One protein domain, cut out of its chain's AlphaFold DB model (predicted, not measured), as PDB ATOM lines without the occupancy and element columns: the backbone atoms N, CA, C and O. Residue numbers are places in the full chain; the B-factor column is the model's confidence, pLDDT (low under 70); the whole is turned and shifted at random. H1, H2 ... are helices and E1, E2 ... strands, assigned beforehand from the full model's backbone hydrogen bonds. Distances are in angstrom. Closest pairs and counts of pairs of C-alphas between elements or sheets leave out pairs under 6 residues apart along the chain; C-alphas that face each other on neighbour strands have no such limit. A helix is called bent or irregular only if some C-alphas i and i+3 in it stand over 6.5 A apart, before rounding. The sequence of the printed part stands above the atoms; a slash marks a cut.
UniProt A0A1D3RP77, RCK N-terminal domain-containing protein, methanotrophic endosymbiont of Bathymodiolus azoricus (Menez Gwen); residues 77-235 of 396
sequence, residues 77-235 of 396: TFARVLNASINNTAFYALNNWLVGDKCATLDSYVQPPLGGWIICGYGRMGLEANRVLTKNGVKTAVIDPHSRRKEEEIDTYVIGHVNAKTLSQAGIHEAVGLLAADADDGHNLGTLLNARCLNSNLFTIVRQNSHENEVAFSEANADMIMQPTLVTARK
ATOM      1  N   THR A  77     -13.198  -9.042 141.844       89.19
ATOM      2  CA  THR A  77     -14.164  -8.441 142.778       89.19
ATOM      3  C   THR A  77     -14.965  -7.343 142.085       89.19
ATOM      4  O   THR A  77     -16.190  -7.377 142.156       89.19
ATOM      5  N   PHE A  78     -14.307  -6.451 141.348       88.62
ATOM      6  CA  PHE A  78     -14.976  -5.434 140.544       88.62
ATOM      7  C   PHE A  78     -15.889  -6.032 139.466       88.62
ATOM      8  O   PHE A  78     -17.033  -5.616 139.360       88.62
ATOM      9  N   ALA A  79     -15.452  -7.054 138.731       90.50
ATOM     10  CA  ALA A  79     -16.289  -7.735 137.745       90.50
ATOM     11  C   ALA A  79     -17.589  -8.280 138.355       90.50
ATOM     12  O   ALA A  79     -18.664  -8.124 137.781       90.50
ATOM     13  N   ARG A  80     -17.533  -8.859 139.564       87.56
ATOM     14  CA  ARG A  80     -18.752  -9.280 140.279       87.56
ATOM     15  C   ARG A  80     -19.654  -8.097 140.624       87.56
ATOM     16  O   ARG A  80     -20.869  -8.234 140.535       87.56
ATOM     17  N   VAL A  81     -19.063  -6.968 141.012       84.44
ATOM     18  CA  VAL A  81     -19.788  -5.727 141.301       84.44
ATOM     19  C   VAL A  81     -20.466  -5.183 140.041       84.44
ATOM     20  O   VAL A  81     -21.666  -4.937 140.077       84.44
ATOM     21  N   LEU A  82     -19.748  -5.089 138.919       88.62
ATOM     22  CA  LEU A  82     -20.290  -4.671 137.623       88.62
ATOM     23  C   LEU A  82     -21.409  -5.608 137.144       88.62
ATOM     24  O   LEU A  82     -22.466  -5.172 136.706       88.62
ATOM     25  N   ASN A  83     -21.224  -6.920 137.283       89.12
ATOM     26  CA  ASN A  83     -22.265  -7.877 136.922       89.12
ATOM     27  C   ASN A  83     -23.520  -7.712 137.794       89.12
ATOM     28  O   ASN A  83     -24.638  -7.895 137.312       89.12
ATOM     29  N   ALA A  84     -23.338  -7.413 139.084       83.69
ATOM     30  CA  ALA A  84     -24.438  -7.155 140.002       83.69
ATOM     31  C   ALA A  84     -25.145  -5.833 139.681       83.69
ATOM     32  O   ALA A  84     -26.367  -5.808 139.731       83.69
ATOM     33  N   SER A  85     -24.434  -4.772 139.291       85.12
ATOM     34  CA  SER A  85     -25.079  -3.513 138.895       85.12
ATOM     35  C   SER A  85     -25.870  -3.628 137.589       85.12
ATOM     36  O   SER A  85     -26.832  -2.892 137.414       85.12
ATOM     37  N   ILE A  86     -25.536  -4.580 136.710       87.94
ATOM     38  CA  ILE A  86     -26.326  -4.879 135.501       87.94
ATOM     39  C   ILE A  86     -27.569  -5.724 135.830       87.94
ATOM     40  O   ILE A  86     -28.668  -5.406 135.390       87.94
ATOM     41  N   ASN A  87     -27.405  -6.808 136.599       84.56
ATOM     42  CA  ASN A  87     -28.451  -7.834 136.767       84.56
ATOM     43  C   ASN A  87     -29.274  -7.724 138.055       84.56
ATOM     44  O   ASN A  87     -30.319  -8.357 138.172       84.56
ATOM     45  N   ASN A  88     -28.760  -7.042 139.074       82.38
ATOM     46  CA  ASN A  88     -29.373  -6.963 140.397       82.38
ATOM     47  C   ASN A  88     -29.024  -5.623 141.061       82.38
ATOM     48  O   ASN A  88     -28.323  -5.553 142.075       82.38
ATOM     49  N   THR A  89     -29.511  -4.548 140.448       81.56
ATOM     50  CA  THR A  89     -29.304  -3.157 140.868       81.56
ATOM     51  C   THR A  89     -29.682  -2.916 142.327       81.56
ATOM     52  O   THR A  89     -28.925  -2.285 143.061       81.56
ATOM     53  N   ALA A  90     -30.803  -3.483 142.782       84.38
ATOM     54  CA  ALA A  90     -31.235  -3.395 144.175       84.38
ATOM     55  C   ALA A  90     -30.211  -4.016 145.145       84.38
ATOM     56  O   ALA A  90     -29.923  -3.453 146.202       84.38
ATOM     57  N   PHE A  91     -29.618  -5.159 144.784       86.12
ATOM     58  CA  PHE A  91     -28.608  -5.810 145.621       86.12
ATOM     59  C   PHE A  91     -27.296  -5.035 145.600       86.12
ATOM     60  O   PHE A  91     -26.632  -4.915 146.628       86.12
ATOM     61  N   TYR A  92     -26.925  -4.498 144.440       84.00
ATOM     62  CA  TYR A  92     -25.764  -3.630 144.311       84.00
ATOM     63  C   TYR A  92     -25.884  -2.393 145.217       84.00
ATOM     64  O   TYR A  92     -24.949  -2.108 145.971       84.00
ATOM     65  N   ALA A  93     -27.053  -1.739 145.231       84.75
ATOM     66  CA  ALA A  93     -27.354  -0.618 146.123       84.75
ATOM     67  C   ALA A  93     -27.202  -1.012 147.599       84.75
ATOM     68  O   ALA A  93     -26.440  -0.382 148.335       84.75
ATOM     69  N   LEU A  94     -27.848  -2.113 148.007       88.06
ATOM     70  CA  LEU A  94     -27.740  -2.648 149.366       88.06
ATOM     71  C   LEU A  94     -26.282  -2.912 149.751       88.06
ATOM     72  O   LEU A  94     -25.840  -2.510 150.823       88.06
ATOM     73  N   ASN A  95     -25.525  -3.589 148.886       86.25
ATOM     74  CA  ASN A  95     -24.144  -3.953 149.167       86.25
ATOM     75  C   ASN A  95     -23.260  -2.713 149.346       86.25
ATOM     76  O   ASN A  95     -22.535  -2.635 150.333       86.25
ATOM     77  N   ASN A  96     -23.331  -1.731 148.445       82.19
ATOM     78  CA  ASN A  96     -22.523  -0.517 148.574       82.19
ATOM     79  C   ASN A  96     -22.910   0.314 149.800       82.19
ATOM     80  O   ASN A  96     -22.033   0.860 150.474       82.19
ATOM     81  N   TRP A  97     -24.204   0.373 150.111       87.56
ATOM     82  CA  TRP A  97     -24.694   1.057 151.299       87.56
ATOM     83  C   TRP A  97     -24.199   0.372 152.583       87.56
ATOM     84  O   TRP A  97     -23.624   1.035 153.443       87.56
ATOM     85  N   LEU A  98     -24.283  -0.963 152.678       88.31
ATOM     86  CA  LEU A  98     -23.752  -1.745 153.810       88.31
ATOM     87  C   LEU A  98     -22.240  -1.587 153.990       88.31
ATOM     88  O   LEU A  98     -21.733  -1.567 155.110       88.31
ATOM     89  N   VAL A  99     -21.518  -1.479 152.879       80.62
ATOM     90  CA  VAL A  99     -20.078  -1.222 152.852       80.62
ATOM     91  C   VAL A  99     -19.734   0.213 153.301       80.62
ATOM     92  O   VAL A  99     -18.589   0.492 153.669       80.62
ATOM     93  N   GLY A 100     -20.712   1.122 153.309       77.75
ATOM     94  CA  GLY A 100     -20.527   2.528 153.650       77.75
ATOM     95  C   GLY A 100     -19.790   3.298 152.561       77.75
ATOM     96  O   GLY A 100     -18.869   4.062 152.866       77.75
ATOM     97  N   ASP A 101     -20.136   3.052 151.296       76.56
ATOM     98  CA  ASP A 101     -19.610   3.847 150.193       76.56
ATOM     99  C   ASP A 101     -20.108   5.299 150.257       76.56
ATOM    100  O   ASP A 101     -21.274   5.530 150.562       76.56
ATOM    101  N   LYS A 102     -19.232   6.281 149.985       67.94
ATOM    102  CA  LYS A 102     -19.494   7.715 150.241       67.94
ATOM    103  C   LYS A 102     -20.741   8.224 149.508       67.94
ATOM    104  O   LYS A 102     -21.447   9.069 150.042       67.94
ATOM    105  N   CYS A 103     -21.012   7.688 148.320       66.69
ATOM    106  CA  CYS A 103     -22.135   8.092 147.472       66.69
ATOM    107  C   CYS A 103     -23.266   7.052 147.431       66.69
ATOM    108  O   CYS A 103     -24.217   7.217 146.671       66.69
ATOM    109  N   ALA A 104     -23.168   5.961 148.197       76.94
ATOM    110  CA  ALA A 104     -24.195   4.930 148.173       76.94
ATOM    111  C   ALA A 104     -25.333   5.281 149.120       76.94
ATOM    112  O   ALA A 104     -25.168   5.329 150.339       76.94
ATOM    113  N   THR A 105     -26.513   5.450 148.542       78.69
ATOM    114  CA  THR A 105     -27.774   5.517 149.270       78.69
ATOM    115  C   THR A 105     -28.614   4.302 148.903       78.69
ATOM    116  O   THR A 105     -28.328   3.590 147.936       78.69
ATOM    117  N   LEU A 106     -29.670   4.054 149.672       82.50
ATOM    118  CA  LEU A 106     -30.662   3.062 149.276       82.50
ATOM    119  C   LEU A 106     -31.538   3.583 148.121       82.50
ATOM    120  O   LEU A 106     -32.190   2.773 147.472       82.50
ATOM    121  N   ASP A 107     -31.555   4.894 147.846       67.31
ATOM    122  CA  ASP A 107     -32.470   5.563 146.905       67.31
ATOM    123  C   ASP A 107     -31.919   5.697 145.485       67.31
ATOM    124  O   ASP A 107     -32.670   5.600 144.517       67.31
ATOM    125  N   SER A 108     -30.609   5.893 145.351       62.50
ATOM    126  CA  SER A 108     -29.946   6.108 144.070       62.50
ATOM    127  C   SER A 108     -28.980   4.972 143.779       62.50
ATOM    128  O   SER A 108     -28.009   4.764 144.510       62.50
ATOM    129  N   TYR A 109     -29.204   4.271 142.674       68.00
ATOM    130  CA  TYR A 109     -28.238   3.325 142.144       68.00
ATOM    131  C   TYR A 109     -27.982   3.607 140.675       68.00
ATOM    132  O   TYR A 109     -28.887   3.841 139.880       68.00
ATOM    133  N   VAL A 110     -26.703   3.582 140.341       73.69
ATOM    134  CA  VAL A 110     -26.219   3.764 138.986       73.69
ATOM    135  C   VAL A 110     -26.397   2.431 138.255       73.69
ATOM    136  O   VAL A 110     -25.823   1.419 138.665       73.69
ATOM    137  N   GLN A 111     -27.222   2.414 137.206       82.75
ATOM    138  CA  GLN A 111     -27.434   1.235 136.366       82.75
ATOM    139  C   GLN A 111     -26.633   1.383 135.068       82.75
ATOM    140  O   GLN A 111     -26.945   2.270 134.271       82.75
ATOM    141  N   PRO A 112     -25.624   0.528 134.824       89.38
ATOM    142  CA  PRO A 112     -24.916   0.530 133.552       89.38
ATOM    143  C   PRO A 112     -25.883   0.226 132.392       89.38
ATOM    144  O   PRO A 112     -26.641  -0.748 132.483       89.38
ATOM    145  N   PRO A 113     -25.879   1.022 131.307       90.69
ATOM    146  CA  PRO A 113     -26.775   0.816 130.178       90.69
ATOM    147  C   PRO A 113     -26.401  -0.430 129.370       90.69
ATOM    148  O   PRO A 113     -25.224  -0.767 129.196       90.69
ATOM    149  N   LEU A 114     -27.424  -1.089 128.822       89.31
ATOM    150  CA  LEU A 114     -27.264  -2.166 127.848       89.31
ATOM    151  C   LEU A 114     -27.071  -1.555 126.452       89.31
ATOM    152  O   LEU A 114     -27.897  -0.769 125.997       89.31
ATOM    153  N   GLY A 115     -25.979  -1.905 125.777       92.94
ATOM    154  CA  GLY A 115     -25.617  -1.391 124.452       92.94
ATOM    155  C   GLY A 115     -24.140  -1.640 124.156       92.94
ATOM    156  O   GLY A 115     -23.518  -2.437 124.847       92.94
ATOM    157  N   GLY A 116     -23.568  -0.995 123.138       95.94
ATOM    158  CA  GLY A 116     -22.141  -1.131 122.823       95.94
ATOM    159  C   GLY A 116     -21.245  -0.414 123.837       95.94
ATOM    160  O   GLY A 116     -21.511   0.737 124.190       95.94
ATOM    161  N   TRP A 117     -20.187  -1.082 124.297       98.12
ATOM    162  CA  TRP A 117     -19.213  -0.525 125.242       98.12
ATOM    163  C   TRP A 117     -17.815  -0.425 124.639       98.12
ATOM    164  O   TRP A 117     -17.399  -1.296 123.879       98.12
ATOM    165  N   ILE A 118     -17.057   0.596 125.036       98.31
ATOM    166  CA  ILE A 118     -15.633   0.725 124.708       98.31
ATOM    167  C   ILE A 118     -14.797   0.457 125.957       98.31
ATOM    168  O   ILE A 118     -15.015   1.068 127.000       98.31
ATOM    169  N   ILE A 119     -13.816  -0.433 125.856       97.88
ATOM    170  CA  ILE A 119     -12.844  -0.718 126.911       97.88
ATOM    171  C   ILE A 119     -11.486  -0.165 126.477       97.88
ATOM    172  O   ILE A 119     -10.850  -0.666 125.553       97.88
ATOM    173  N   CYS A 120     -11.040   0.870 127.172       97.50
ATOM    174  CA  CYS A 120      -9.745   1.509 127.013       97.50
ATOM    175  C   CYS A 120      -8.762   0.923 128.033       97.50
ATOM    176  O   CYS A 120      -8.889   1.168 129.235       97.50
ATOM    177  N   GLY A 121      -7.784   0.157 127.556       95.00
ATOM    178  CA  GLY A 121      -6.870  -0.623 128.387       95.00
ATOM    179  C   GLY A 121      -7.405  -2.032 128.645       95.00
ATOM    180  O   GLY A 121      -8.302  -2.256 129.459       95.00
ATOM    181  N   TYR A 122      -6.802  -3.010 127.982       94.12
ATOM    182  CA  TYR A 122      -7.181  -4.419 127.981       94.12
ATOM    183  C   TYR A 122      -6.225  -5.294 128.807       94.12
ATOM    184  O   TYR A 122      -5.931  -6.449 128.500       94.12
ATOM    185  N   GLY A 123      -5.751  -4.736 129.923       91.00
ATOM    186  CA  GLY A 123      -5.093  -5.499 130.980       91.00
ATOM    187  C   GLY A 123      -6.086  -6.353 131.782       91.00
ATOM    188  O   GLY A 123      -7.218  -6.603 131.372       91.00
ATOM    189  N   ARG A 124      -5.697  -6.765 132.995       90.12
ATOM    190  CA  ARG A 124      -6.535  -7.633 133.849       90.12
ATOM    191  C   ARG A 124      -7.934  -7.078 134.131       90.12
ATOM    192  O   ARG A 124      -8.900  -7.828 134.074       90.12
ATOM    193  N   MET A 125      -8.061  -5.777 134.400       92.94
ATOM    194  CA  MET A 125      -9.374  -5.166 134.632       92.94
ATOM    195  C   MET A 125     -10.240  -5.157 133.370       92.94
ATOM    196  O   MET A 125     -11.401  -5.549 133.443       92.94
ATOM    197  N   GLY A 126      -9.682  -4.723 132.234       94.75
ATOM    198  CA  GLY A 126     -10.395  -4.685 130.957       94.75
ATOM    199  C   GLY A 126     -10.869  -6.073 130.529       94.75
ATOM    200  O   GLY A 126     -12.024  -6.229 130.148       94.75
ATOM    201  N   LEU A 127     -10.031  -7.098 130.715       93.31
ATOM    202  CA  LEU A 127     -10.380  -8.496 130.464       93.31
ATOM    203  C   LEU A 127     -11.549  -8.975 131.341       93.31
ATOM    204  O   LEU A 127     -12.507  -9.555 130.832       93.31
ATOM    205  N   GLU A 128     -11.490  -8.743 132.655       94.25
ATOM    206  CA  GLU A 128     -12.559  -9.139 133.584       94.25
ATOM    207  C   GLU A 128     -13.871  -8.385 133.309       94.25
ATOM    208  O   GLU A 128     -14.950  -8.975 133.375       94.25
ATOM    209  N   ALA A 129     -13.790  -7.102 132.949       95.12
ATOM    210  CA  ALA A 129     -14.951  -6.318 132.542       95.12
ATOM    211  C   ALA A 129     -15.550  -6.828 131.225       95.12
ATOM    212  O   ALA A 129     -16.763  -7.016 131.159       95.12
ATOM    213  N   ASN A 130     -14.719  -7.126 130.218       95.38
ATOM    214  CA  ASN A 130     -15.175  -7.690 128.949       95.38
ATOM    215  C   ASN A 130     -15.924  -9.003 129.172       95.38
ATOM    216  O   ASN A 130     -17.071  -9.131 128.769       95.38
ATOM    217  N   ARG A 131     -15.334  -9.935 129.932       94.06
ATOM    218  CA  ARG A 131     -15.973 -11.216 130.286       94.06
ATOM    219  C   ARG A 131     -17.368 -11.034 130.884       94.06
ATOM    220  O   ARG A 131     -18.284 -11.788 130.560       94.06
ATOM    221  N   VAL A 132     -17.534 -10.056 131.776       93.81
ATOM    222  CA  VAL A 132     -18.833  -9.740 132.383       93.81
ATOM    223  C   VAL A 132     -19.795  -9.152 131.360       93.81
ATOM    224  O   VAL A 132     -20.932  -9.609 131.287       93.81
ATOM    225  N   LEU A 133     -19.365  -8.168 130.576       94.56
ATOM    226  CA  LEU A 133     -20.200  -7.517 129.569       94.56
ATOM    227  C   LEU A 133     -20.673  -8.525 128.509       94.56
ATOM    228  O   LEU A 133     -21.879  -8.682 128.319       94.56
ATOM    229  N   THR A 134     -19.760  -9.313 127.942       93.75
ATOM    230  CA  THR A 134     -20.061 -10.385 126.985       93.75
ATOM    231  C   THR A 134     -21.065 -11.391 127.548       93.75
ATOM    232  O   THR A 134     -22.052 -11.723 126.896       93.75
ATOM    233  N   LYS A 135     -20.889 -11.828 128.805       92.50
ATOM    234  CA  LYS A 135     -21.830 -12.745 129.474       92.50
ATOM    235  C   LYS A 135     -23.243 -12.163 129.616       92.50
ATOM    236  O   LYS A 135     -24.205 -12.922 129.709       92.50
ATOM    237  N   ASN A 136     -23.364 -10.839 129.648       91.50
ATOM    238  CA  ASN A 136     -24.632 -10.111 129.675       91.50
ATOM    239  C   ASN A 136     -25.129  -9.715 128.272       91.50
ATOM    240  O   ASN A 136     -26.068  -8.931 128.161       91.50
ATOM    241  N   GLY A 137     -24.524 -10.243 127.201       92.06
ATOM    242  CA  GLY A 137     -24.902  -9.955 125.816       92.06
ATOM    243  C   GLY A 137     -24.489  -8.563 125.327       92.06
ATOM    244  O   GLY A 137     -24.999  -8.093 124.313       92.06
ATOM    245  N   VAL A 138     -23.587  -7.890 126.045       94.12
ATOM    246  CA  VAL A 138     -23.086  -6.558 125.698       94.12
ATOM    247  C   VAL A 138     -21.880  -6.707 124.774       94.12
ATOM    248  O   VAL A 138     -20.891  -7.350 125.123       94.12
ATOM    249  N   LYS A 139     -21.966  -6.086 123.596       94.75
ATOM    250  CA  LYS A 139     -20.872  -6.008 122.625       94.75
ATOM    251  C   LYS A 139     -19.815  -5.011 123.073       94.75
ATOM    252  O   LYS A 139     -20.146  -3.939 123.584       94.75
ATOM    253  N   THR A 140     -18.556  -5.339 122.821       96.50
ATOM    254  CA  THR A 140     -17.421  -4.525 123.248       96.50
ATOM    255  C   THR A 140     -16.479  -4.211 122.094       96.50
ATOM    256  O   THR A 140     -16.170  -5.054 121.248       96.50
ATOM    257  N   ALA A 141     -15.997  -2.973 122.081       97.25
ATOM    258  CA  ALA A 141     -14.816  -2.557 121.349       97.25
ATOM    259  C   ALA A 141     -13.674  -2.314 122.342       97.25
ATOM    260  O   ALA A 141     -13.900  -1.897 123.477       97.25
ATOM    261  N   VAL A 142     -12.441  -2.578 121.926       97.38
ATOM    262  CA  VAL A 142     -11.252  -2.478 122.773       97.38
ATOM    263  C   VAL A 142     -10.217  -1.573 122.126       97.38
ATOM    264  O   VAL A 142      -9.970  -1.673 120.925       97.38
ATOM    265  N   ILE A 143      -9.593  -0.719 122.934       97.50
ATOM    266  CA  ILE A 143      -8.422   0.077 122.565       97.50
ATOM    267  C   ILE A 143      -7.294  -0.290 123.523       97.50
ATOM    268  O   ILE A 143      -7.413  -0.063 124.728       97.50
ATOM    269  N   ASP A 144      -6.207  -0.852 123.002       95.75
ATOM    270  CA  ASP A 144      -5.041  -1.227 123.803       95.75
ATOM    271  C   ASP A 144      -3.754  -1.176 122.959       95.75
ATOM    272  O   ASP A 144      -3.789  -1.505 121.769       95.75
ATOM    273  N   PRO A 145      -2.603  -0.759 123.520       92.88
ATOM    274  CA  PRO A 145      -1.339  -0.738 122.784       92.88
ATOM    275  C   PRO A 145      -0.813  -2.138 122.430       92.88
ATOM    276  O   PRO A 145      -0.016  -2.270 121.500       92.88
ATOM    277  N   HIS A 146      -1.232  -3.182 123.146       90.88
ATOM    278  CA  HIS A 146      -0.821  -4.556 122.895       90.88
ATOM    279  C   HIS A 146      -1.774  -5.265 121.931       90.88
ATOM    280  O   HIS A 146      -2.943  -4.912 121.773       90.88
ATOM    281  N   SER A 147      -1.266  -6.297 121.258       85.44
ATOM    282  CA  SER A 147      -2.055  -7.089 120.320       85.44
ATOM    283  C   SER A 147      -3.130  -7.924 121.025       85.44
ATOM    284  O   SER A 147      -2.912  -8.485 122.100       85.44
ATOM    285  N   ARG A 148      -4.288  -8.043 120.363       85.19
ATOM    286  CA  ARG A 148      -5.424  -8.873 120.789       85.19
ATOM    287  C   ARG A 148      -5.016 -10.332 120.983       85.19
ATOM    288  O   ARG A 148      -4.294 -10.888 120.147       85.19
ATOM    289  N   ARG A 149      -5.558 -10.998 122.004       79.06
ATOM    290  CA  ARG A 149      -5.420 -12.458 122.133       79.06
ATOM    291  C   ARG A 149      -6.489 -13.152 121.284       79.06
ATOM    292  O   ARG A 149      -7.635 -12.718 121.231       79.06
ATOM    293  N   LYS A 150      -6.129 -14.250 120.611       70.75
ATOM    294  CA  LYS A 150      -6.985 -14.915 119.601       70.75
ATOM    295  C   LYS A 150      -8.345 -15.412 120.118       70.75
ATOM    296  O   LYS A 150      -9.230 -15.651 119.308       70.75
ATOM    297  N   GLU A 151      -8.508 -15.567 121.428       72.75
ATOM    298  CA  GLU A 151      -9.658 -16.233 122.061       72.75
ATOM    299  C   GLU A 151     -10.684 -15.260 122.666       72.75
ATOM    300  O   GLU A 151     -11.619 -15.678 123.342       72.75
ATOM    301  N   GLU A 152     -10.517 -13.952 122.475       79.44
ATOM    302  CA  GLU A 152     -11.364 -12.950 123.127       79.44
ATOM    303  C   GLU A 152     -12.596 -12.622 122.278       79.44
ATOM    304  O   GLU A 152     -12.456 -12.273 121.108       79.44
ATOM    305  N   GLU A 153     -13.797 -12.673 122.855       85.94
ATOM    306  CA  GLU A 153     -15.032 -12.194 122.216       85.94
ATOM    307  C   GLU A 153     -15.081 -10.659 122.272       85.94
ATOM    308  O   GLU A 153     -15.429 -10.067 123.294       85.94
ATOM    309  N   ILE A 154     -14.635 -10.022 121.186       91.38
ATOM    310  CA  ILE A 154     -14.535  -8.565 121.006       91.38
ATOM    311  C   ILE A 154     -14.916  -8.242 119.554       91.38
ATOM    312  O   ILE A 154     -14.345  -8.833 118.625       91.38
ATOM    313  N   ASP A 155     -15.819  -7.283 119.354       91.31
ATOM    314  CA  ASP A 155     -16.317  -6.899 118.024       91.31
ATOM    315  C   ASP A 155     -15.277  -6.072 117.260       91.31
ATOM    316  O   ASP A 155     -15.028  -6.298 116.079       91.31
ATOM    317  N   THR A 156     -14.635  -5.117 117.935       94.06
ATOM    318  CA  THR A 156     -13.624  -4.229 117.340       94.06
ATOM    319  C   THR A 156     -12.413  -4.116 118.251       94.06
ATOM    320  O   THR A 156     -12.559  -3.885 119.446       94.06
ATOM    321  N   TYR A 157     -11.206  -4.258 117.702       96.19
ATOM    322  CA  TYR A 157      -9.963  -4.103 118.459       96.19
ATOM    323  C   TYR A 157      -9.042  -3.112 117.754       96.19
ATOM    324  O   TYR A 157      -8.589  -3.363 116.637       96.19
ATOM    325  N   VAL A 158      -8.761  -1.995 118.413       96.25
ATOM    326  CA  VAL A 158      -7.905  -0.921 117.911       96.25
ATOM    327  C   VAL A 158      -6.570  -0.984 118.644       96.25
ATOM    328  O   VAL A 158      -6.510  -0.797 119.857       96.25
ATOM    329  N   ILE A 159      -5.491  -1.241 117.902       95.88
ATOM    330  CA  ILE A 159      -4.138  -1.261 118.465       95.88
ATOM    331  C   ILE A 159      -3.624   0.176 118.570       95.88
ATOM    332  O   ILE A 159      -3.458   0.855 117.553       95.88
ATOM    333  N   GLY A 160      -3.343   0.627 119.788       93.69
ATOM    334  CA  GLY A 160      -2.723   1.923 120.048       93.69
ATOM    335  C   GLY A 160      -3.161   2.565 121.358       93.69
ATOM    336  O   GLY A 160      -3.995   2.044 122.095       93.69
ATOM    337  N   HIS A 161      -2.590   3.734 121.641       93.00
ATOM    338  CA  HIS A 161      -3.002   4.550 122.780       93.00
ATOM    339  C   HIS A 161      -4.339   5.249 122.517       93.00
ATOM    340  O   HIS A 161      -4.708   5.552 121.375       93.00
ATOM    341  N   VAL A 162      -5.053   5.550 123.599       94.81
ATOM    342  CA  VAL A 162      -6.333   6.251 123.540       94.81
ATOM    343  C   VAL A 162      -6.125   7.699 123.105       94.81
ATOM    344  O   VAL A 162      -5.361   8.449 123.706       94.81
ATOM    345  N   ASN A 163      -6.820   8.097 122.047       94.38
ATOM    346  CA  ASN A 163      -6.919   9.464 121.553       94.38
ATOM    347  C   ASN A 163      -8.215   9.599 120.738       94.38
ATOM    348  O   ASN A 163      -8.913   8.613 120.502       94.38
ATOM    349  N   ALA A 164      -8.539  10.807 120.274       94.12
ATOM    350  CA  ALA A 164      -9.781  11.038 119.538       94.12
ATOM    351  C   ALA A 164      -9.937  10.129 118.301       94.12
ATOM    352  O   ALA A 164     -11.019   9.606 118.054       94.12
ATOM    353  N   LYS A 165      -8.847   9.868 117.564       96.38
ATOM    354  CA  LYS A 165      -8.872   9.006 116.373       96.38
ATOM    355  C   LYS A 165      -9.162   7.550 116.734       96.38
ATOM    356  O   LYS A 165      -9.996   6.932 116.080       96.38
ATOM    357  N   THR A 166      -8.495   7.002 117.751       97.38
ATOM    358  CA  THR A 166      -8.715   5.609 118.171       97.38
ATOM    359  C   THR A 166     -10.091   5.415 118.806       97.38
ATOM    360  O   THR A 166     -10.729   4.397 118.553       97.38
ATOM    361  N   LEU A 167     -10.611   6.413 119.531       97.69
ATOM    362  CA  LEU A 167     -11.980   6.406 120.062       97.69
ATOM    363  C   LEU A 167     -13.035   6.427 118.946       97.69
ATOM    364  O   LEU A 167     -13.980   5.639 118.984       97.69
ATOM    365  N   SER A 168     -12.863   7.264 117.919       97.19
ATOM    366  CA  SER A 168     -13.753   7.258 116.750       97.19
ATOM    367  C   SER A 168     -13.690   5.932 115.986       97.19
ATOM    368  O   SER A 168     -14.732   5.406 115.606       97.19
ATOM    369  N   GLN A 169     -12.498   5.347 115.810       97.19
ATOM    370  CA  GLN A 169     -12.334   4.015 115.206       97.19
ATOM    371  C   GLN A 169     -13.022   2.904 116.010       97.19
ATOM    372  O   GLN A 169     -13.515   1.948 115.422       97.19
ATOM    373  N   ALA A 170     -13.074   3.035 117.338       97.12
ATOM    374  CA  ALA A 170     -13.772   2.114 118.232       97.12
ATOM    375  C   ALA A 170     -15.297   2.347 118.305       97.12
ATOM    376  O   ALA A 170     -15.972   1.647 119.056       97.12
ATOM    377  N   GLY A 171     -15.850   3.306 117.552       96.94
ATOM    378  CA  GLY A 171     -17.297   3.532 117.477       96.94
ATOM    379  C   GLY A 171     -17.881   4.375 118.616       96.94
ATOM    380  O   GLY A 171     -19.045   4.205 118.970       96.94
ATOM    381  N   ILE A 172     -17.112   5.304 119.201       97.81
ATOM    382  CA  ILE A 172     -17.544   6.076 120.387       97.81
ATOM    383  C   ILE A 172     -18.847   6.867 120.225       97.81
ATOM    384  O   ILE A 172     -19.555   7.084 121.206       97.81
ATOM    385  N   HIS A 173     -19.184   7.282 119.006       96.69
ATOM    386  CA  HIS A 173     -20.397   8.057 118.743       96.69
ATOM    387  C   HIS A 173     -21.687   7.249 118.961       96.69
ATOM    388  O   HIS A 173     -22.720   7.837 119.262       96.69
ATOM    389  N   GLU A 174     -21.620   5.920 118.847       95.75
ATOM    390  CA  GLU A 174     -22.755   5.007 119.059       95.75
ATOM    391  C   GLU A 174     -22.650   4.231 120.381       95.75
ATOM    392  O   GLU A 174     -23.606   3.583 120.811       95.75
ATOM    393  N   ALA A 175     -21.490   4.284 121.039       97.62
ATOM    394  CA  ALA A 175     -21.278   3.637 122.323       97.62
ATOM    395  C   ALA A 175     -22.186   4.243 123.404       97.62
ATOM    396  O   ALA A 175     -22.397   5.455 123.468       97.62
ATOM    397  N   VAL A 176     -22.687   3.380 124.287       97.38
ATOM    398  CA  VAL A 176     -23.475   3.780 125.466       97.38
ATOM    399  C   VAL A 176     -22.635   3.782 126.736       97.38
ATOM    400  O   VAL A 176     -23.009   4.415 127.719       97.38
ATOM    401  N   GLY A 177     -21.506   3.068 126.725       97.50
ATOM    402  CA  GLY A 177     -20.633   2.933 127.877       97.50
ATOM    403  C   GLY A 177     -19.154   2.947 127.510       97.50
ATOM    404  O   GLY A 177     -18.756   2.500 126.434       97.50
ATOM    405  N   LEU A 178     -18.328   3.447 128.423       98.19
ATOM    406  CA  LEU A 178     -16.877   3.444 128.305       98.19
ATOM    407  C   LEU A 178     -16.226   3.060 129.634       98.19
ATOM    408  O   LEU A 178     -16.587   3.577 130.689       98.19
ATOM    409  N   LEU A 179     -15.232   2.179 129.569       98.00
ATOM    410  CA  LEU A 179     -14.360   1.816 130.677       98.00
ATOM    411  C   LEU A 179     -12.929   2.292 130.396       98.00
ATOM    412  O   LEU A 179     -12.314   1.829 129.443       98.00
ATOM    413  N   ALA A 180     -12.372   3.142 131.258       97.75
ATOM    414  CA  ALA A 180     -10.947   3.478 131.286       97.75
ATOM    415  C   ALA A 180     -10.234   2.670 132.384       97.75
ATOM    416  O   ALA A 180     -10.533   2.831 133.570       97.75
ATOM    417  N   ALA A 181      -9.335   1.763 131.994       96.19
ATOM    418  CA  ALA A 181      -8.793   0.708 132.856       96.19
ATOM    419  C   ALA A 181      -7.250   0.626 132.897       96.19
ATOM    420  O   ALA A 181      -6.698  -0.389 133.350       96.19
ATOM    421  N   ASP A 182      -6.552   1.684 132.482       94.19
ATOM    422  CA  ASP A 182      -5.089   1.780 132.477       94.19
ATOM    423  C   ASP A 182      -4.503   1.702 133.907       94.19
ATOM    424  O   ASP A 182      -5.168   1.972 134.919       94.19
ATOM    425  N   ALA A 183      -3.247   1.270 134.009       91.12
ATOM    426  CA  ALA A 183      -2.485   1.287 135.251       91.12
ATOM    427  C   ALA A 183      -2.030   2.705 135.648       91.12
ATOM    428  O   ALA A 183      -1.675   2.899 136.812       91.12
ATOM    429  N   ASP A 184      -2.069   3.663 134.718       92.94
ATOM    430  CA  ASP A 184      -1.796   5.078 134.952       92.94
ATOM    431  C   ASP A 184      -3.087   5.903 135.114       92.94
ATOM    432  O   ASP A 184      -4.001   5.870 134.288       92.94
ATOM    433  N   ASP A 185      -3.161   6.670 136.202       94.62
ATOM    434  CA  ASP A 185      -4.325   7.503 136.523       94.62
ATOM    435  C   ASP A 185      -4.477   8.704 135.579       94.62
ATOM    436  O   ASP A 185      -5.602   9.100 135.264       94.62
ATOM    437  N   GLY A 186      -3.366   9.258 135.082       94.31
ATOM    438  CA  GLY A 186      -3.372  10.351 134.113       94.31
ATOM    439  C   GLY A 186      -3.944   9.910 132.767       94.31
ATOM    440  O   GLY A 186      -4.786  10.607 132.197       94.31
ATOM    441  N   HIS A 187      -3.572   8.720 132.291       94.88
ATOM    442  CA  HIS A 187      -4.168   8.111 131.098       94.88
ATOM    443  C   HIS A 187      -5.671   7.862 131.261       94.88
ATOM    444  O   HIS A 187      -6.441   8.118 130.329       94.88
ATOM    445  N   ASN A 188      -6.108   7.402 132.435       96.25
ATOM    446  CA  ASN A 188      -7.525   7.161 132.709       96.25
ATOM    447  C   ASN A 188      -8.350   8.457 132.694       96.25
ATOM    448  O   ASN A 188      -9.399   8.508 132.046       96.25
ATOM    449  N   LEU A 189      -7.861   9.523 133.334       95.00
ATOM    450  CA  LEU A 189      -8.509  10.839 133.307       95.00
ATOM    451  C   LEU A 189      -8.505  11.447 131.897       95.00
ATOM    452  O   LEU A 189      -9.539  11.917 131.423       95.00
ATOM    453  N   GLY A 190      -7.374  11.386 131.188       94.81
ATOM    454  CA  GLY A 190      -7.268  11.866 129.808       94.81
ATOM    455  C   GLY A 190      -8.202  11.120 128.849       94.81
ATOM    456  O   GLY A 190      -8.820  11.731 127.977       94.81
ATOM    457  N   THR A 191      -8.365   9.810 129.043       96.56
ATOM    458  CA  THR A 191      -9.339   8.991 128.309       96.56
ATOM    459  C   THR A 191     -10.760   9.483 128.549       96.56
ATOM    460  O   THR A 191     -11.501   9.679 127.587       96.56
ATOM    461  N   LEU A 192     -11.132   9.721 129.808       95.50
ATOM    462  CA  LEU A 192     -12.470  10.182 130.166       95.50
ATOM    463  C   LEU A 192     -12.800  11.541 129.531       95.50
ATOM    464  O   LEU A 192     -13.879  11.710 128.964       95.50
ATOM    465  N   LEU A 193     -11.859  12.490 129.586       93.38
ATOM    466  CA  LEU A 193     -12.024  13.818 128.990       93.38
ATOM    467  C   LEU A 193     -12.201  13.733 127.469       93.38
ATOM    468  O   LEU A 193     -13.160  14.282 126.930       93.38
ATOM    469  N   ASN A 194     -11.329  12.990 126.779       94.44
ATOM    470  CA  ASN A 194     -11.430  12.801 125.329       94.44
ATOM    471  C   ASN A 194     -12.738  12.114 124.926       94.44
ATOM    472  O   ASN A 194     -13.371  12.513 123.949       94.44
ATOM    473  N   ALA A 195     -13.156  11.100 125.684       95.69
ATOM    474  CA  ALA A 195     -14.388  10.379 125.426       95.69
ATOM    475  C   ALA A 195     -15.614  11.295 125.505       95.69
ATOM    476  O   ALA A 195     -16.438  11.298 124.593       95.69
ATOM    477  N   ARG A 196     -15.696  12.128 126.548       93.50
ATOM    478  CA  ARG A 196     -16.814  13.062 126.744       93.50
ATOM    479  C   ARG A 196     -16.865  14.186 125.725       93.50
ATOM    480  O   ARG A 196     -17.958  14.599 125.353       93.50
ATOM    481  N   CYS A 197     -15.710  14.646 125.242       93.44
ATOM    482  CA  CYS A 197     -15.657  15.600 124.134       93.44
ATOM    483  C   CYS A 197     -16.296  15.040 122.852       93.44
ATOM    484  O   CYS A 197     -16.839  15.807 122.063       93.44
ATOM    485  N   LEU A 198     -16.226  13.722 122.632       96.19
ATOM    486  CA  LEU A 198     -16.783  13.062 121.447       96.19
ATOM    487  C   LEU A 198     -18.218  12.562 121.651       96.19
ATOM    488  O   LEU A 198     -18.987  12.511 120.690       96.19
ATOM    489  N   ASN A 199     -18.563  12.174 122.878       96.38
ATOM    490  CA  ASN A 199     -19.893  11.721 123.266       96.38
ATOM    491  C   ASN A 199     -20.139  12.024 124.756       96.38
ATOM    492  O   ASN A 199     -19.680  11.306 125.646       96.38
ATOM    493  N   SER A 200     -20.891  13.091 125.030       93.62
ATOM    494  CA  SER A 200     -21.195  13.553 126.392       93.62
ATOM    495  C   SER A 200     -22.201  12.676 127.141       93.62
ATOM    496  O   SER A 200     -22.354  12.844 128.347       93.62
ATOM    497  N   ASN A 201     -22.889  11.764 126.447       94.06
ATOM    498  CA  ASN A 201     -23.951  10.923 127.011       94.06
ATOM    499  C   ASN A 201     -23.450   9.533 127.430       94.06
ATOM    500  O   ASN A 201     -24.253   8.671 127.785       94.06
ATOM    501  N   LEU A 202     -22.138   9.291 127.354       95.94
ATOM    502  CA  LEU A 202     -21.546   8.021 127.754       95.94
ATOM    503  C   LEU A 202     -21.728   7.774 129.244       95.94
ATOM    504  O   LEU A 202     -21.352   8.603 130.071       95.94
ATOM    505  N   PHE A 203     -22.159   6.561 129.564       96.12
ATOM    506  CA  PHE A 203     -21.924   5.998 130.877       96.12
ATOM    507  C   PHE A 203     -20.439   5.673 131.037       96.12
ATOM    508  O   PHE A 203     -19.843   4.981 130.214       96.12
ATOM    509  N   THR A 204     -19.819   6.142 132.104       96.12
ATOM    510  CA  THR A 204     -18.369   6.123 132.261       96.12
ATOM    511  C   THR A 204     -17.943   5.400 133.524       96.12
ATOM    512  O   THR A 204     -18.310   5.756 134.642       96.12
ATOM    513  N   ILE A 205     -17.107   4.381 133.340       95.69
ATOM    514  CA  ILE A 205     -16.380   3.718 134.413       95.69
ATOM    515  C   ILE A 205     -14.908   4.080 134.286       95.69
ATOM    516  O   ILE A 205     -14.314   3.938 133.219       95.69
ATOM    517  N   VAL A 206     -14.292   4.503 135.382       95.88
ATOM    518  CA  VAL A 206     -12.871   4.854 135.404       95.88
ATOM    519  C   VAL A 206     -12.157   4.127 136.540       95.88
ATOM    520  O   VAL A 206     -12.671   4.013 137.654       95.88
ATOM    521  N   ARG A 207     -10.963   3.609 136.263       95.06
ATOM    522  CA  ARG A 207     -10.074   3.037 137.272       95.06
ATOM    523  C   ARG A 207      -9.239   4.135 137.925       95.06
ATOM    524  O   ARG A 207      -8.549   4.881 137.240       95.06
ATOM    525  N   GLN A 208      -9.244   4.158 139.252       94.06
ATOM    526  CA  GLN A 208      -8.344   4.963 140.068       94.06
ATOM    527  C   GLN A 208      -7.377   4.042 140.817       94.06
ATOM    528  O   GLN A 208      -7.776   3.213 141.638       94.06
ATOM    529  N   ASN A 209      -6.090   4.185 140.533       90.44
ATOM    530  CA  ASN A 209      -5.012   3.378 141.084       90.44
ATOM    531  C   ASN A 209      -4.493   3.938 142.408       90.44
ATOM    532  O   ASN A 209      -4.208   3.153 143.317       90.44
ATOM    533  N   SER A 210      -4.383   5.265 142.528       87.62
ATOM    534  CA  SER A 210      -3.891   5.934 143.735       87.62
ATOM    535  C   SER A 210      -4.978   6.757 144.418       87.62
ATOM    536  O   SER A 210      -5.651   7.572 143.789       87.62
ATOM    537  N   HIS A 211      -5.111   6.598 145.737       84.00
ATOM    538  CA  HIS A 211      -6.014   7.425 146.542       84.00
ATOM    539  C   HIS A 211      -5.585   8.902 146.568       84.00
ATOM    540  O   HIS A 211      -6.433   9.773 146.711       84.00
ATOM    541  N   GLU A 212      -4.301   9.196 146.346       85.88
ATOM    542  CA  GLU A 212      -3.776  10.571 146.276       85.88
ATOM    543  C   GLU A 212      -4.446  11.400 145.165       85.88
ATOM    544  O   GLU A 212      -4.556  12.616 145.280       85.88
ATOM    545  N   ASN A 213      -4.969  10.737 144.128       86.50
ATOM    546  CA  ASN A 213      -5.664  11.377 143.015       86.50
ATOM    547  C   ASN A 213      -7.182  11.534 143.244       86.50
ATOM    548  O   ASN A 213      -7.888  11.914 142.314       86.50
ATOM    549  N   GLU A 214      -7.715  11.248 144.444       87.00
ATOM    550  CA  GLU A 214      -9.171  11.243 144.713       87.00
ATOM    551  C   GLU A 214      -9.861  12.541 144.281       87.00
ATOM    552  O   GLU A 214     -10.918  12.472 143.662       87.00
ATOM    553  N   VAL A 215      -9.236  13.700 144.515       88.06
ATOM    554  CA  VAL A 215      -9.794  15.007 144.130       88.06
ATOM    555  C   VAL A 215      -9.958  15.131 142.612       88.06
ATOM    556  O   VAL A 215     -10.998  15.564 142.131       88.06
ATOM    557  N   ALA A 216      -8.965  14.712 141.825       90.31
ATOM    558  CA  ALA A 216      -9.067  14.783 140.368       90.31
ATOM    559  C   ALA A 216     -10.168  13.851 139.835       90.31
ATOM    560  O   ALA A 216     -10.906  14.215 138.923       90.31
ATOM    561  N   PHE A 217     -10.310  12.664 140.429       91.25
ATOM    562  CA  PHE A 217     -11.337  11.696 140.047       91.25
ATOM    563  C   PHE A 217     -12.746  12.094 140.497       91.25
ATOM    564  O   PHE A 217     -13.700  11.789 139.781       91.25
ATOM    565  N   SER A 218     -12.903  12.790 141.627       85.56
ATOM    566  CA  SER A 218     -14.211  13.311 142.040       85.56
ATOM    567  C   SER A 218     -14.715  14.391 141.083       85.56
ATOM    568  O   SER A 218     -15.885  14.376 140.718       85.56
ATOM    569  N   GLU A 219     -13.826  15.264 140.599       87.31
ATOM    570  CA  GLU A 219     -14.162  16.297 139.603       87.31
ATOM    571  C   GLU A 219     -14.367  15.725 138.193       87.31
ATOM    572  O   GLU A 219     -15.072  16.298 137.357       87.31
ATOM    573  N   ALA A 220     -13.793  14.551 137.922       83.62
ATOM    574  CA  ALA A 220     -13.954  13.848 136.657       83.62
ATOM    575  C   ALA A 220     -15.413  13.418 136.405       83.62
ATOM    576  O   ALA A 220     -15.766  13.103 135.269       83.62
ATOM    577  N   ASN A 221     -16.282  13.440 137.427       84.62
ATOM    578  CA  ASN A 221     -17.717  13.146 137.340       84.62
ATOM    579  C   ASN A 221     -18.043  11.788 136.691       84.62
ATOM    580  O   ASN A 221     -19.083  11.660 136.051       84.62
ATOM    581  N   ALA A 222     -17.155  10.792 136.772       91.44
ATOM    582  CA  ALA A 222     -17.422   9.460 136.226       91.44
ATOM    583  C   ALA A 222     -18.599   8.793 136.956       91.44
ATOM    584  O   ALA A 222     -18.699   8.892 138.179       91.44
ATOM    585  N   ASP A 223     -19.451   8.073 136.224       90.75
ATOM    586  CA  ASP A 223     -20.629   7.402 136.794       90.75
ATOM    587  C   ASP A 223     -20.236   6.310 137.795       90.75
ATOM    588  O   ASP A 223     -20.924   6.072 138.789       90.75
ATOM    589  N   MET A 224     -19.101   5.645 137.554       88.81
ATOM    590  CA  MET A 224     -18.507   4.700 138.493       88.81
ATOM    591  C   MET A 224     -16.987   4.855 138.553       88.81
ATOM    592  O   MET A 224     -16.291   4.791 137.539       88.81
ATOM    593  N   ILE A 225     -16.451   4.956 139.769       90.31
ATOM    594  CA  ILE A 225     -15.005   4.955 140.017       90.31
ATOM    595  C   ILE A 225     -14.623   3.621 140.659       90.31
ATOM    596  O   ILE A 225     -15.088   3.268 141.743       90.31
ATOM    597  N   MET A 226     -13.758   2.862 139.990       89.44
ATOM    598  CA  MET A 226     -13.211   1.614 140.508       89.44
ATOM    599  C   MET A 226     -11.858   1.870 141.162       89.44
ATOM    600  O   MET A 226     -10.889   2.219 140.493       89.44
ATOM    601  N   GLN A 227     -11.779   1.631 142.469       90.31
ATOM    602  CA  GLN A 227     -10.533   1.658 143.231       90.31
ATOM    603  C   GLN A 227     -10.165   0.231 143.670       90.31
ATOM    604  O   GLN A 227     -10.818  -0.299 144.578       90.31
ATOM    605  N   PRO A 228      -9.127  -0.406 143.088       89.56
ATOM    606  CA  PRO A 228      -8.791  -1.805 143.363       89.56
ATOM    607  C   PRO A 228      -8.617  -2.099 144.858       89.56
ATOM    608  O   PRO A 228      -9.242  -3.013 145.398       89.56
ATOM    609  N   THR A 229      -7.815  -1.277 145.538       88.19
ATOM    610  CA  THR A 229      -7.527  -1.432 146.966       88.19
ATOM    611  C   THR A 229      -8.771  -1.211 147.817       88.19
ATOM    612  O   THR A 229      -9.041  -2.011 148.709       88.19
ATOM    613  N   LEU A 230      -9.563  -0.168 147.540       85.88
ATOM    614  CA  LEU A 230     -10.714   0.176 148.376       85.88
ATOM    615  C   LEU A 230     -11.844  -0.852 148.246       85.88
ATOM    616  O   LEU A 230     -12.404  -1.271 149.259       85.88
ATOM    617  N   VAL A 231     -12.147  -1.305 147.025       84.75
ATOM    618  CA  VAL A 231     -13.152  -2.354 146.777       84.75
ATOM    619  C   VAL A 231     -12.772  -3.648 147.507       84.75
ATOM    620  O   VAL A 231     -13.617  -4.270 148.158       84.75
ATOM    621  N   THR A 232     -11.494  -4.027 147.466       87.12
ATOM    622  CA  THR A 232     -10.979  -5.198 148.189       87.12
ATOM    623  C   THR A 232     -11.023  -5.005 149.703       87.12
ATOM    624  O   THR A 232     -11.548  -5.868 150.407       87.12
ATOM    625  N   ALA A 233     -10.542  -3.867 150.210       87.75
ATOM    626  CA  ALA A 233     -10.529  -3.544 151.636       87.75
ATOM    627  C   ALA A 233     -11.931  -3.620 152.245       87.75
ATOM    628  O   ALA A 233     -12.142  -4.269 153.265       87.75
ATOM    629  N   ARG A 234     -12.906  -3.010 151.569       83.75
ATOM    630  CA  ARG A 234     -14.319  -2.998 151.954       83.75
ATOM    631  C   ARG A 234     -14.919  -4.398 152.026       83.75
ATOM    632  O   ARG A 234     -15.559  -4.751 153.016       83.75
ATOM    633  N   LYS A 235     -14.673  -5.221 151.005       82.94
ATOM    634  CA  LYS A 235     -15.112  -6.620 150.983       82.94
ATOM    635  C   LYS A 235     -14.497  -7.423 152.129       82.94
ATOM    636  O   LYS A 235     -15.204  -8.187 152.780       82.94
TER     637      LYS A 235
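What this domain is: This is residues 77 to 235 of the 396 residues of the protein "RCK N-terminal domain-containing protein" of methanotrophic endosymbiont of Bathymodiolus azoricus (Menez Gwen) (UniProt A0A1D3RP77). A twisted slab of six parallel strands is sandwiched between helices, with H3 packed on one face and H5 on the other. Beyond the E6 edge of the sheet lie H2 and H7, which are not on the sheet; H1, which makes a hairpin with H2 and also touches H7, packs beside H3 and only grazes the sheet with its residues 78 to 82. The 159 printed residues hold seven named helices and six named strands, in the order H1 H2 E1 H3 E2 E3 H4 E4 H5 E5 H6 E6 H7; the sheet's order is E3 E2 E1 E4 E5 E6. The class is mixed, helices and strands, and the whole is compact, with a radius of gyration of the C-alphas of 14.8 A and spans of 40 by 33 by 26 A.

Where its parts are: H1, residues 77 to 87, begins at C-alpha 77 (-14.164, -8.441, 142.778) and is 15.5 A long. H2, residues 89 to 99, follows, then E1, residues 117 to 120, and H3, residues 124 to 135, 16.7 A. Next come E2, residues 140 to 144, E3, residues 156 to 159, H4, residues 164 to 169, and E4, residues 177 to 180. H5, residues 185 to 198, is 20.3 A long and begins at C-alpha 185 (-4.325, 7.503, 136.523). E5, residues 203 to 207, H6, residues 211 to 219, and E6, residues 224 to 226, lead to H7, residues 228 to 235, ending at C-alpha 235 (-15.112, -6.620, 150.983). H6 is irregular: C-alphas 212 and 215 are 7.8 A apart.

How they stand to each other: H1, the hub, forms a helical hairpin with H2, closest at the C-alphas of Ser 85 and Tyr 92, 5.5 A. Residues 128 to 133 of H3 touch H1 at a shallow tilt of 25 degrees, the same way, closest at the C-alphas of Ala 79 and Ala 129, 5.6 A. H7 touches H1, closest at the C-alphas of Thr 77 and Thr 232, 7.1 A. H3 lies over E1 and E4 at a height over the sheet of 8.7 A; H5, on the opposite face, has the same height, 8.7 A. Strand-helix-strand units, parallel neighbour strands with a helix between, are E1 H3 E2, E4 H5 E5 and E5 H6 E6; E3 H4 E4 is a split one, with E2 and E1 between its strands. Each crossover is right-handed. N 179 and O 118 of E4 and E1 are within hydrogen-bond range at 2.8 A, as are N 205 and O 178 of E5 and E4. Every O i to N i+4 pair is within hydrogen-bond range in H1, H2, H3, H4, H5 and H7, and 3 of 5 in H6.

The domain as a whole: The C-alphas farthest apart, of Asp 107 and Lys 150, are 42.6 A apart. The printed part has no cut. The links H2 to E1 and E2 to E3 are long. The mean pLDDT of the printed part is 90.1; residues 102 to 103 and 107 to 109 are under 70.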